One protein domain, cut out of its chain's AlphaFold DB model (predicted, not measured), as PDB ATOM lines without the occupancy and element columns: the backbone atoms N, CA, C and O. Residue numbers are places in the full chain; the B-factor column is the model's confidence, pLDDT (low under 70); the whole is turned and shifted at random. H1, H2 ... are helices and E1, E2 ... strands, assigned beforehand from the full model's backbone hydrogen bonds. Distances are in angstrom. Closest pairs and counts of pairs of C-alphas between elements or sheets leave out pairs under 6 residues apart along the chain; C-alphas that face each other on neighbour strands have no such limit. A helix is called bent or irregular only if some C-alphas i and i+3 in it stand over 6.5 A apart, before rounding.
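Overview. This is residues 4 to 69 of the 79 residues of an uncharacterized protein of Pseudoalteromonas denitrificans DSM 6059 (UniProt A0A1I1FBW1). A small antiparallel hairpin of two short strands, E1 and E2, packs on residues 32 to 44 of one very long helix, H1, while residues 4 to 31 of that helix stand free as a long arm. After H1 the chain turns tightly and folds back into the hairpin, and the free arm makes most of the length. The printed part has 66 residues, with one named helix and two named strands in the order H1, E1, E2; the sheet's order is E1 - E2, antiparallel, and the class is mostly helix. The whole is extended, with a radius of gyration of the C-alphas of 19.5 A, and its C-alphas span 64 by 26 by 11 A.

Along the chain. E1 is residues 51 to 54, with C-alpha 51 at (94.215, 69.574, 80.343). E2 is residues 65 to 68, and its C-alpha 68 is at (93.799, 67.392, 76.213). H1 is residues 4 to 45, 61.1 A from first to last C-alpha, from C-alpha 4 at (103.077, 122.897, 96.914) to C-alpha 45 at (83.557, 68.956, 75.882). The strands measure 9.8 A for E1 and 9.9 A for E2.

Arrangement. E1 and E2 form a hairpin of antiparallel neighbours, with 167 degrees between their N-to-C directions. The C-alphas of Cys 51 and Cys 68 face each other at 4.7 A, and those of Tyr 53 and Cys 66 at 4.6 A. Across the pair, N 54 and O 65 are within hydrogen-bond range at 2.8 A, and so are N 67 and O 52 at 2.9 A. H1 and E1 have 7 pairs of C-alphas within 8 A; the closest C-alphas are those of Lys 36 and Tyr 53, 5.8 A apart. H1 and E2 have 2 such pairs; the closest C-alphas are those of Cys 43 and Cys 68, 5.4 A apart. H1 is not bent, and in its backbone every O i to N i+4 pair is within hydrogen-bond range.

Size, cuts and confidence. The two C-alphas farthest apart are those of Ala 4 and Gly 47, at 64.4 A. Without residues 4 to 31 the body has 38 residues, spans 33 by 18 by 10 A and has a radius of gyration of 10.4 A. The printed part has no cut. The link from H1 to E1 is tight, with 5 residues, and the link from E1 to E2 is short, with 10 residues. The mean pLDDT of the printed part is 82.7, and residues 49, 58, 62 and 69 are under 70.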
ATOM      1  N   ALA A   4     104.212 123.743  96.550       76.12
ATOM      2  CA  ALA A   4     103.077 122.897  96.914       76.12
ATOM      3  C   ALA A   4     102.305 122.384  95.683       76.12
ATOM      4  O   ALA A   4     102.047 121.186  95.587       76.12
ATOM      5  N   ASP A   5     102.037 123.254  94.703       80.31
ATOM      6  CA  ASP A   5     101.333 122.889  93.462       80.31
ATOM      7  C   ASP A   5     102.144 121.882  92.637       80.31
ATOM      8  O   ASP A   5     101.604 120.923  92.090       80.31
ATOM      9  N   LYS A   6     103.472 122.064  92.590       78.75
ATOM     10  CA  LYS A   6     104.386 121.128  91.918       78.75
ATOM     11  C   LYS A   6     104.374 119.753  92.590       78.75
ATOM     12  O   LYS A   6     104.346 118.745  91.896       78.75
ATOM     13  N   PHE A   7     104.358 119.701  93.922       83.12
ATOM     14  CA  PHE A   7     104.317 118.439  94.665       83.12
ATOM     15  C   PHE A   7     102.980 117.700  94.488       83.12
ATOM     16  O   PHE A   7     102.971 116.486  94.284       83.12
ATOM     17  N   GLN A   8     101.856 118.425  94.503       85.56
ATOM     18  CA  GLN A   8     100.539 117.841  94.231       85.56
ATOM     19  C   GLN A   8     100.428 117.304  92.800       85.56
ATOM     20  O   GLN A   8      99.954 116.182  92.613       85.56
ATOM     21  N   ALA A   9     100.929 118.046  91.808       85.75
ATOM     22  CA  ALA A   9     100.964 117.591  90.420       85.75
ATOM     23  C   ALA A   9     101.809 116.314  90.259       85.75
ATOM     24  O   ALA A   9     101.356 115.348  89.647       85.75
ATOM     25  N   THR A  10     102.995 116.255  90.876       89.31
ATOM     26  CA  THR A  10     103.843 115.052  90.850       89.31
ATOM     27  C   THR A  10     103.154 113.850  91.499       89.31
ATOM     28  O   THR A  10     103.191 112.752  90.947       89.31
ATOM     29  N   LYS A  11     102.472 114.041  92.637       90.75
ATOM     30  CA  LYS A  11     101.718 112.969  93.305       90.75
ATOM     31  C   LYS A  11     100.592 112.426  92.418       90.75
ATOM     32  O   LYS A  11     100.408 111.212  92.352       90.75
ATOM     33  N   LEU A  12      99.871 113.309  91.725       91.75
ATOM     34  CA  LEU A  12      98.815 112.920  90.790       91.75
ATOM     35  C   LEU A  12      99.381 112.077  89.638       91.75
ATOM     36  O   LEU A  12      98.849 111.011  89.341       91.75
ATOM     37  N   ILE A  13     100.491 112.515  89.038       92.94
ATOM     38  CA  ILE A  13     101.145 111.804  87.929       92.94
ATOM     39  C   ILE A  13     101.589 110.404  88.365       92.94
ATOM     40  O   ILE A  13     101.286 109.428  87.681       92.94
ATOM     41  N   ILE A  14     102.240 110.279  89.525       93.44
ATOM     42  CA  ILE A  14     102.662 108.976  90.064       93.44
ATOM     43  C   ILE A  14     101.448 108.068  90.296       93.44
ATOM     44  O   ILE A  14     101.479 106.895  89.928       93.44
ATOM     45  N   SER A  15     100.363 108.611  90.858       92.25
ATOM     46  CA  SER A  15      99.128 107.855  91.076       92.25
ATOM     47  C   SER A  15      98.551 107.330  89.761       92.25
ATOM     48  O   SER A  15      98.209 106.154  89.674       92.25
ATOM     49  N   ILE A  16      98.486 108.160  88.719       94.31
ATOM     50  CA  ILE A  16      97.985 107.747  87.401       94.31
ATOM     51  C   ILE A  16      98.863 106.633  86.820       94.31
ATOM     52  O   ILE A  16      98.341 105.604  86.396       94.31
ATOM     53  N   ILE A  17     100.189 106.794  86.862       94.69
ATOM     54  CA  ILE A  17     101.133 105.784  86.362       94.69
ATOM     55  C   ILE A  17     100.951 104.455  87.105       94.69
ATOM     56  O   ILE A  17     100.886 103.403  86.469       94.69
ATOM     57  N   SER A  18     100.815 104.488  88.435       93.44
ATOM     58  CA  SER A  18     100.597 103.270  89.226       93.44
ATOM     59  C   SER A  18      99.297 102.552  88.863       93.44
ATOM     60  O   SER A  18      99.303 101.333  88.712       93.44
ATOM     61  N   ILE A  19      98.203 103.289  88.643       94.25
ATOM     62  CA  ILE A  19      96.911 102.709  88.255       94.25
ATOM     63  C   ILE A  19      97.022 102.036  86.887       94.25
ATOM     64  O   ILE A  19      96.570 100.905  86.722       94.25
ATOM     65  N   VAL A  20      97.665 102.696  85.920       94.12
ATOM     66  CA  VAL A  20      97.877 102.137  84.580       94.12
ATOM     67  C   VAL A  20      98.723 100.865  84.647       94.12
ATOM     68  O   VAL A  20      98.377  99.873  84.008       94.12
ATOM     69  N   LEU A  21      99.799 100.847  85.439       92.50
ATOM     70  CA  LEU A  21     100.635  99.653  85.616       92.50
ATOM     71  C   LEU A  21      99.848  98.479  86.207       92.50
ATOM     72  O   LEU A  21      99.893  97.378  85.659       92.50
ATOM     73  N   ILE A  22      99.092  98.715  87.282       93.44
ATOM     74  CA  ILE A  22      98.268  97.681  87.925       93.44
ATOM     75  C   ILE A  22      97.211  97.158  86.949       93.44
ATOM     76  O   ILE A  22      97.023  95.948  86.837       93.44
ATOM     77  N   PHE A  23      96.552  98.049  86.206       92.94
ATOM     78  CA  PHE A  23      95.548  97.659  85.222       92.94
ATOM     79  C   PHE A  23      96.134  96.761  84.126       92.94
ATOM     80  O   PHE A  23      95.541  95.739  83.791       92.94
ATOM     81  N   ASN A  24      97.319  97.094  83.607       90.06
ATOM     82  CA  ASN A  24      97.993  96.268  82.603       90.06
ATOM     83  C   ASN A  24      98.363  94.883  83.150       90.06
ATOM     84  O   ASN A  24      98.129  93.883  82.471       90.06
ATOM     85  N   LEU A  25      98.884  94.810  84.380       87.94
ATOM     86  CA  LEU A  25      99.212  93.538  85.031       87.94
ATOM     87  C   LEU A  25      97.968  92.657  85.204       87.94
ATOM     88  O   LEU A  25      97.971  91.503  84.778       87.94
ATOM     89  N   MET A  26      96.883  93.217  85.746       88.50
ATOM     90  CA  MET A  26      95.628  92.478  85.912       88.50
ATOM     91  C   MET A  26      95.019  92.063  84.570       88.50
ATOM     92  O   MET A  26      94.490  90.962  84.455       88.50
ATOM     93  N   SER A  27      95.100  92.911  83.541       85.56
ATOM     94  CA  SER A  27      94.592  92.585  82.204       85.56
ATOM     95  C   SER A  27      95.356  91.418  81.571       85.56
ATOM     96  O   SER A  27      94.745  90.542  80.953       85.56
ATOM     97  N   ALA A  28      96.681  91.381  81.723       80.94
ATOM     98  CA  ALA A  28      97.504  90.277  81.236       80.94
ATOM     99  C   ALA A  28      97.168  88.969  81.969       80.94
ATOM    100  O   ALA A  28      96.928  87.937  81.337       80.94
ATOM    101  N   GLU A  29      97.061  89.022  83.297       82.94
ATOM    102  CA  GLU A  29      96.708  87.860  84.113       82.94
ATOM    103  C   GLU A  29      95.296  87.343  83.802       82.94
ATOM    104  O   GLU A  29      95.100  86.141  83.608       82.94
ATOM    105  N   TYR A  30      94.328  88.249  83.646       83.50
ATOM    106  CA  TYR A  30      92.966  87.913  83.236       83.50
ATOM    107  C   TYR A  30      92.933  87.222  81.871       83.50
ATOM    108  O   TYR A  30      92.220  86.233  81.693       83.50
ATOM    109  N   THR A  31      93.729  87.698  80.912       83.19
ATOM    110  CA  THR A  31      93.806  87.103  79.571       83.19
ATOM    111  C   THR A  31      94.316  85.663  79.640       83.19
ATOM    112  O   THR A  31      93.668  84.756  79.112       83.19
ATOM    113  N   HIS A  32      95.406  85.422  80.373       79.50
ATOM    114  CA  HIS A  32      95.936  84.072  80.578       79.50
ATOM    115  C   HIS A  32      94.965  83.157  81.324       79.50
ATOM    116  O   HIS A  32      94.821  81.982  80.982       79.50
ATOM    117  N   TRP A  33      94.276  83.682  82.336       82.81
ATOM    118  CA  TRP A  33      93.268  82.936  83.078       82.81
ATOM    119  C   TRP A  33      92.089  82.531  82.185       82.81
ATOM    120  O   TRP A  33      91.694  81.364  82.157       82.81
ATOM    121  N   ARG A  34      91.584  83.461  81.372       86.19
ATOM    122  CA  ARG A  34      90.499  83.209  80.417       86.19
ATOM    123  C   ARG A  34      90.889  82.165  79.367       86.19
ATOM    124  O   ARG A  34      90.073  81.314  79.013       86.19
ATOM    125  N   GLN A  35      92.130  82.199  78.882       82.69
ATOM    126  CA  GLN A  35      92.657  81.197  77.952       82.69
ATOM    127  C   GLN A  35      92.751  79.807  78.595       82.69
ATOM    128  O   GLN A  35      92.348  78.825  77.973       82.69
ATOM    129  N   LYS A  36      93.201  79.717  79.856       82.62
ATOM    130  CA  LYS A  36      93.219  78.457  80.620       82.62
ATOM    131  C   LYS A  36      91.823  77.863  80.785       82.62
ATOM    132  O   LYS A  36      91.649  76.676  80.529       82.62
ATOM    133  N   LEU A  37      90.840  78.685  81.151       85.38
ATOM    134  CA  LEU A  37      89.444  78.253  81.256       85.38
ATOM    135  C   LEU A  37      88.892  77.769  79.919       85.38
ATOM    136  O   LEU A  37      88.340  76.682  79.841       85.38
ATOM    137  N   THR A  38      89.118  78.532  78.849       86.12
ATOM    138  CA  THR A  38      88.672  78.145  77.502       86.12
ATOM    139  C   THR A  38      89.308  76.824  77.066       86.12
ATOM    140  O   THR A  38      88.655  75.997  76.431       86.12
ATOM    141  N   CYS A  39      90.587  76.618  77.398       83.88
ATOM    142  CA  CYS A  39      91.264  75.347  77.189       83.88
ATOM    143  C   CYS A  39      90.546  74.243  77.971       83.88
ATOM    144  O   CYS A  39      90.060  73.305  77.354       83.88
ATOM    145  N   GLN A  40      90.376  74.396  79.285       84.81
ATOM    146  CA  GLN A  40      89.702  73.420  80.142       84.81
ATOM    147  C   GLN A  40      88.290  73.060  79.653       84.81
ATOM    148  O   GLN A  40      87.986  71.873  79.539       84.81
ATOM    149  N   ASP A  41      87.466  74.045  79.293       86.06
ATOM    150  CA  ASP A  41      86.116  73.824  78.763       86.06
ATOM    151  C   ASP A  41      86.144  72.983  77.484       86.06
ATOM    152  O   ASP A  41      85.395  72.014  77.358       86.06
ATOM    153  N   ARG A  42      87.060  73.276  76.551       82.88
ATOM    154  CA  ARG A  42      87.230  72.461  75.336       82.88
ATOM    155  C   ARG A  42      87.592  71.015  75.675       82.88
ATOM    156  O   ARG A  42      87.042  70.093  75.077       82.88
ATOM    157  N   CYS A  43      88.463  70.791  76.649       83.56
ATOM    158  CA  CYS A  43      88.868  69.439  77.045       83.56
ATOM    159  C   CYS A  43      87.716  68.663  77.676       83.56
ATOM    160  O   CYS A  43      87.520  67.493  77.349       83.56
ATOM    161  N   LEU A  44      86.915  69.340  78.505       83.44
ATOM    162  CA  LEU A  44      85.703  68.782  79.095       83.44
ATOM    163  C   LEU A  44      84.668  68.426  78.022       83.44
ATOM    164  O   LEU A  44      84.109  67.334  78.075       83.44
ATOM    165  N   THR A  45      84.466  69.276  77.004       84.12
ATOM    166  CA  THR A  45      83.557  68.956  75.882       84.12
ATOM    167  C   THR A  45      84.009  67.748  75.064       84.12
ATOM    168  O   THR A  45      83.179  67.041  74.503       84.12
ATOM    169  N   LEU A  46      85.318  67.479  75.028       81.00
ATOM    170  CA  LEU A  46      85.905  66.311  74.371       81.00
ATOM    171  C   LEU A  46      85.957  65.068  75.281       81.00
ATOM    172  O   LEU A  46      86.397  64.011  74.838       81.00
ATOM    173  N   GLY A  47      85.518  65.174  76.540       78.44
ATOM    174  CA  GLY A  47      85.486  64.068  77.502       78.44
ATOM    175  C   GLY A  47      86.804  63.812  78.244       78.44
ATOM    176  O   GLY A  47      86.910  62.826  78.973       78.44
ATOM    177  N   PHE A  48      87.806  64.685  78.106       78.12
ATOM    178  CA  PHE A  48      89.073  64.579  78.832       78.12
ATOM    179  C   PHE A  48      88.999  65.322  80.171       78.12
ATOM    180  O   PHE A  48      88.659  66.503  80.219       78.12
ATOM    181  N   LYS A  49      89.376  64.649  81.267       69.94
ATOM    182  CA  LYS A  49      89.441  65.265  82.608       69.94
ATOM    183  C   LYS A  49      90.660  66.166  82.807       69.94
ATOM    184  O   LYS A  49      90.572  67.145  83.538       69.94
ATOM    185  N   ASN A  50      91.774  65.846  82.147       74.88
ATOM    186  CA  ASN A  50      93.037  66.557  82.321       74.88
ATOM    187  C   ASN A  50      93.365  67.416  81.104       74.88
ATOM    188  O   ASN A  50      93.295  66.947  79.960       74.88
ATOM    189  N   CYS A  51      93.778  68.657  81.374       77.38
ATOM    190  CA  CYS A  51      94.215  69.574  80.343       77.38
ATOM    191  C   CYS A  51      95.397  70.449  80.735       77.38
ATOM    192  O   CYS A  51      95.436  71.011  81.827       77.38
ATOM    193  N   THR A  52      96.332  70.590  79.799       82.19
ATOM    194  CA  THR A  52      97.533  71.405  79.966       82.19
ATOM    195  C   THR A  52      97.483  72.565  78.986       82.19
ATOM    196  O   THR A  52      97.537  72.370  77.771       82.19
ATOM    197  N   TYR A  53      97.374  73.777  79.527       80.19
ATOM    198  CA  TYR A  53      97.512  75.008  78.760       80.19
ATOM    199  C   TYR A  53      98.965  75.474  78.792       80.19
ATOM    200  O   TYR A  53      99.505  75.746  79.869       80.19
ATOM    201  N   THR A  54      99.573  75.605  77.618       79.44
ATOM    202  CA  THR A  54     100.899  76.193  77.459       79.44
ATOM    203  C   THR A  54     100.744  77.548  76.771       79.44
ATOM    204  O   THR A  54     100.336  77.578  75.604       79.44
ATOM    205  N   PRO A  55     101.029  78.662  77.474       73.12
ATOM    206  CA  PRO A  55     100.941  79.995  76.891       73.12
ATOM    207  C   PRO A  55     101.970  80.174  75.772       73.12
ATOM    208  O   PRO A  55     102.964  79.443  75.702       73.12
ATOM    209  N   GLU A  56     101.724  81.156  74.906       76.50
ATOM    210  CA  GLU A  56     102.648  81.523  73.839       76.50
ATOM    211  C   GLU A  56     104.005  81.892  74.430       76.50
ATOM    212  O   GLU A  56     104.097  82.650  75.398       76.50
ATOM    213  N   ASN A  57     105.069  81.374  73.832       71.44
ATOM    214  CA  ASN A  57     106.415  81.791  74.163       71.44
ATOM    215  C   ASN A  57     107.138  82.185  72.878       71.44
ATOM    216  O   ASN A  57     107.699  81.355  72.157       71.44
ATOM    217  N   ILE A  58     107.119  83.492  72.623       65.31
ATOM    218  CA  ILE A  58     107.701  84.130  71.442       65.31
ATOM    219  C   ILE A  58     109.211  83.853  71.358       65.31
ATOM    220  O   ILE A  58     109.735  83.652  70.266       65.31
ATOM    221  N   ASN A  59     109.903  83.741  72.500       70.25
ATOM    222  CA  ASN A  59     111.355  83.516  72.537       70.25
ATOM    223  C   ASN A  59     111.775  82.154  71.966       70.25
ATOM    224  O   ASN A  59     112.920  81.986  71.560       70.25
ATOM    225  N   ILE A  60     110.860  81.185  71.941       75.00
ATOM    226  CA  ILE A  60     111.096  79.834  71.413       75.00
ATOM    227  C   ILE A  60     110.211  79.524  70.197       75.00
ATOM    228  O   ILE A  60     110.131  78.371  69.779       75.00
ATOM    229  N   GLY A  61     109.528  80.532  69.634       70.56
ATOM    230  CA  GLY A  61     108.615  80.359  68.499       70.56
ATOM    231  C   GLY A  61     107.436  79.426  68.794       70.56
ATOM    232  O   GLY A  61     106.917  78.770  67.890       70.56
ATOM    233  N   GLN A  62     107.033  79.309  70.062       69.50
ATOM    234  CA  GLN A  62     105.956  78.421  70.476       69.50
ATOM    235  C   GLN A  62     104.632  79.179  70.506       69.50
ATOM    236  O   GLN A  62     104.442  80.050  71.349       69.50
ATOM    237  N   SER A  63     103.705  78.785  69.633       74.12
ATOM    238  CA  SER A  63     102.312  79.236  69.665       74.12
ATOM    239  C   SER A  63     101.588  78.758  70.932       74.12
ATOM    240  O   SER A  63     101.965  77.734  71.511       74.12
ATOM    241  N   GLU A  64     100.502  79.433  71.317       75.56
ATOM    242  CA  GLU A  64      99.596  78.944  72.367       75.56
ATOM    243  C   GLU A  64      99.115  77.527  72.040       75.56
ATOM    244  O   GLU A  64      98.713  77.230  70.908       75.56
ATOM    245  N   ARG A  65      99.180  76.623  73.022       79.38
ATOM    246  CA  ARG A  65      98.744  75.231  72.860       79.38
ATOM    247  C   ARG A  65      97.889  74.804  74.040       79.38
ATOM    248  O   ARG A  65      98.209  75.068  75.194       79.38
ATOM    249  N   CYS A  66      96.816  74.094  73.730       80.12
ATOM    250  CA  CYS A  66      95.975  73.408  74.697       80.12
ATOM    251  C   CYS A  66      96.060  71.910  74.401       80.12
ATOM    252  O   CYS A  66      95.741  71.494  73.287       80.12
ATOM    253  N   VAL A  67      96.534  71.114  75.359       78.94
ATOM    254  CA  VAL A  67      96.706  69.664  75.205       78.94
ATOM    255  C   VAL A  67      95.732  68.937  76.124       78.94
ATOM    256  O   VAL A  67      95.878  68.979  77.346       78.94
ATOM    257  N   CYS A  68      94.757  68.256  75.524       78.81
ATOM    258  CA  CYS A  68      93.799  67.392  76.213       78.81
ATOM    259  C   CYS A  68      94.387  65.987  76.390       78.81
ATOM    260  O   CYS A  68      94.922  65.424  75.437       78.81
ATOM    261  N   GLY A  69      94.292  65.410  77.594       68.50
ATOM    262  CA  GLY A  69      94.727  64.029  77.845       68.50
ATOM    263  C   GLY A  69      96.204  63.854  78.228       68.50
ATOM    264  O   GLY A  69      96.740  62.751  78.128       68.50
TER     265      GLY A  69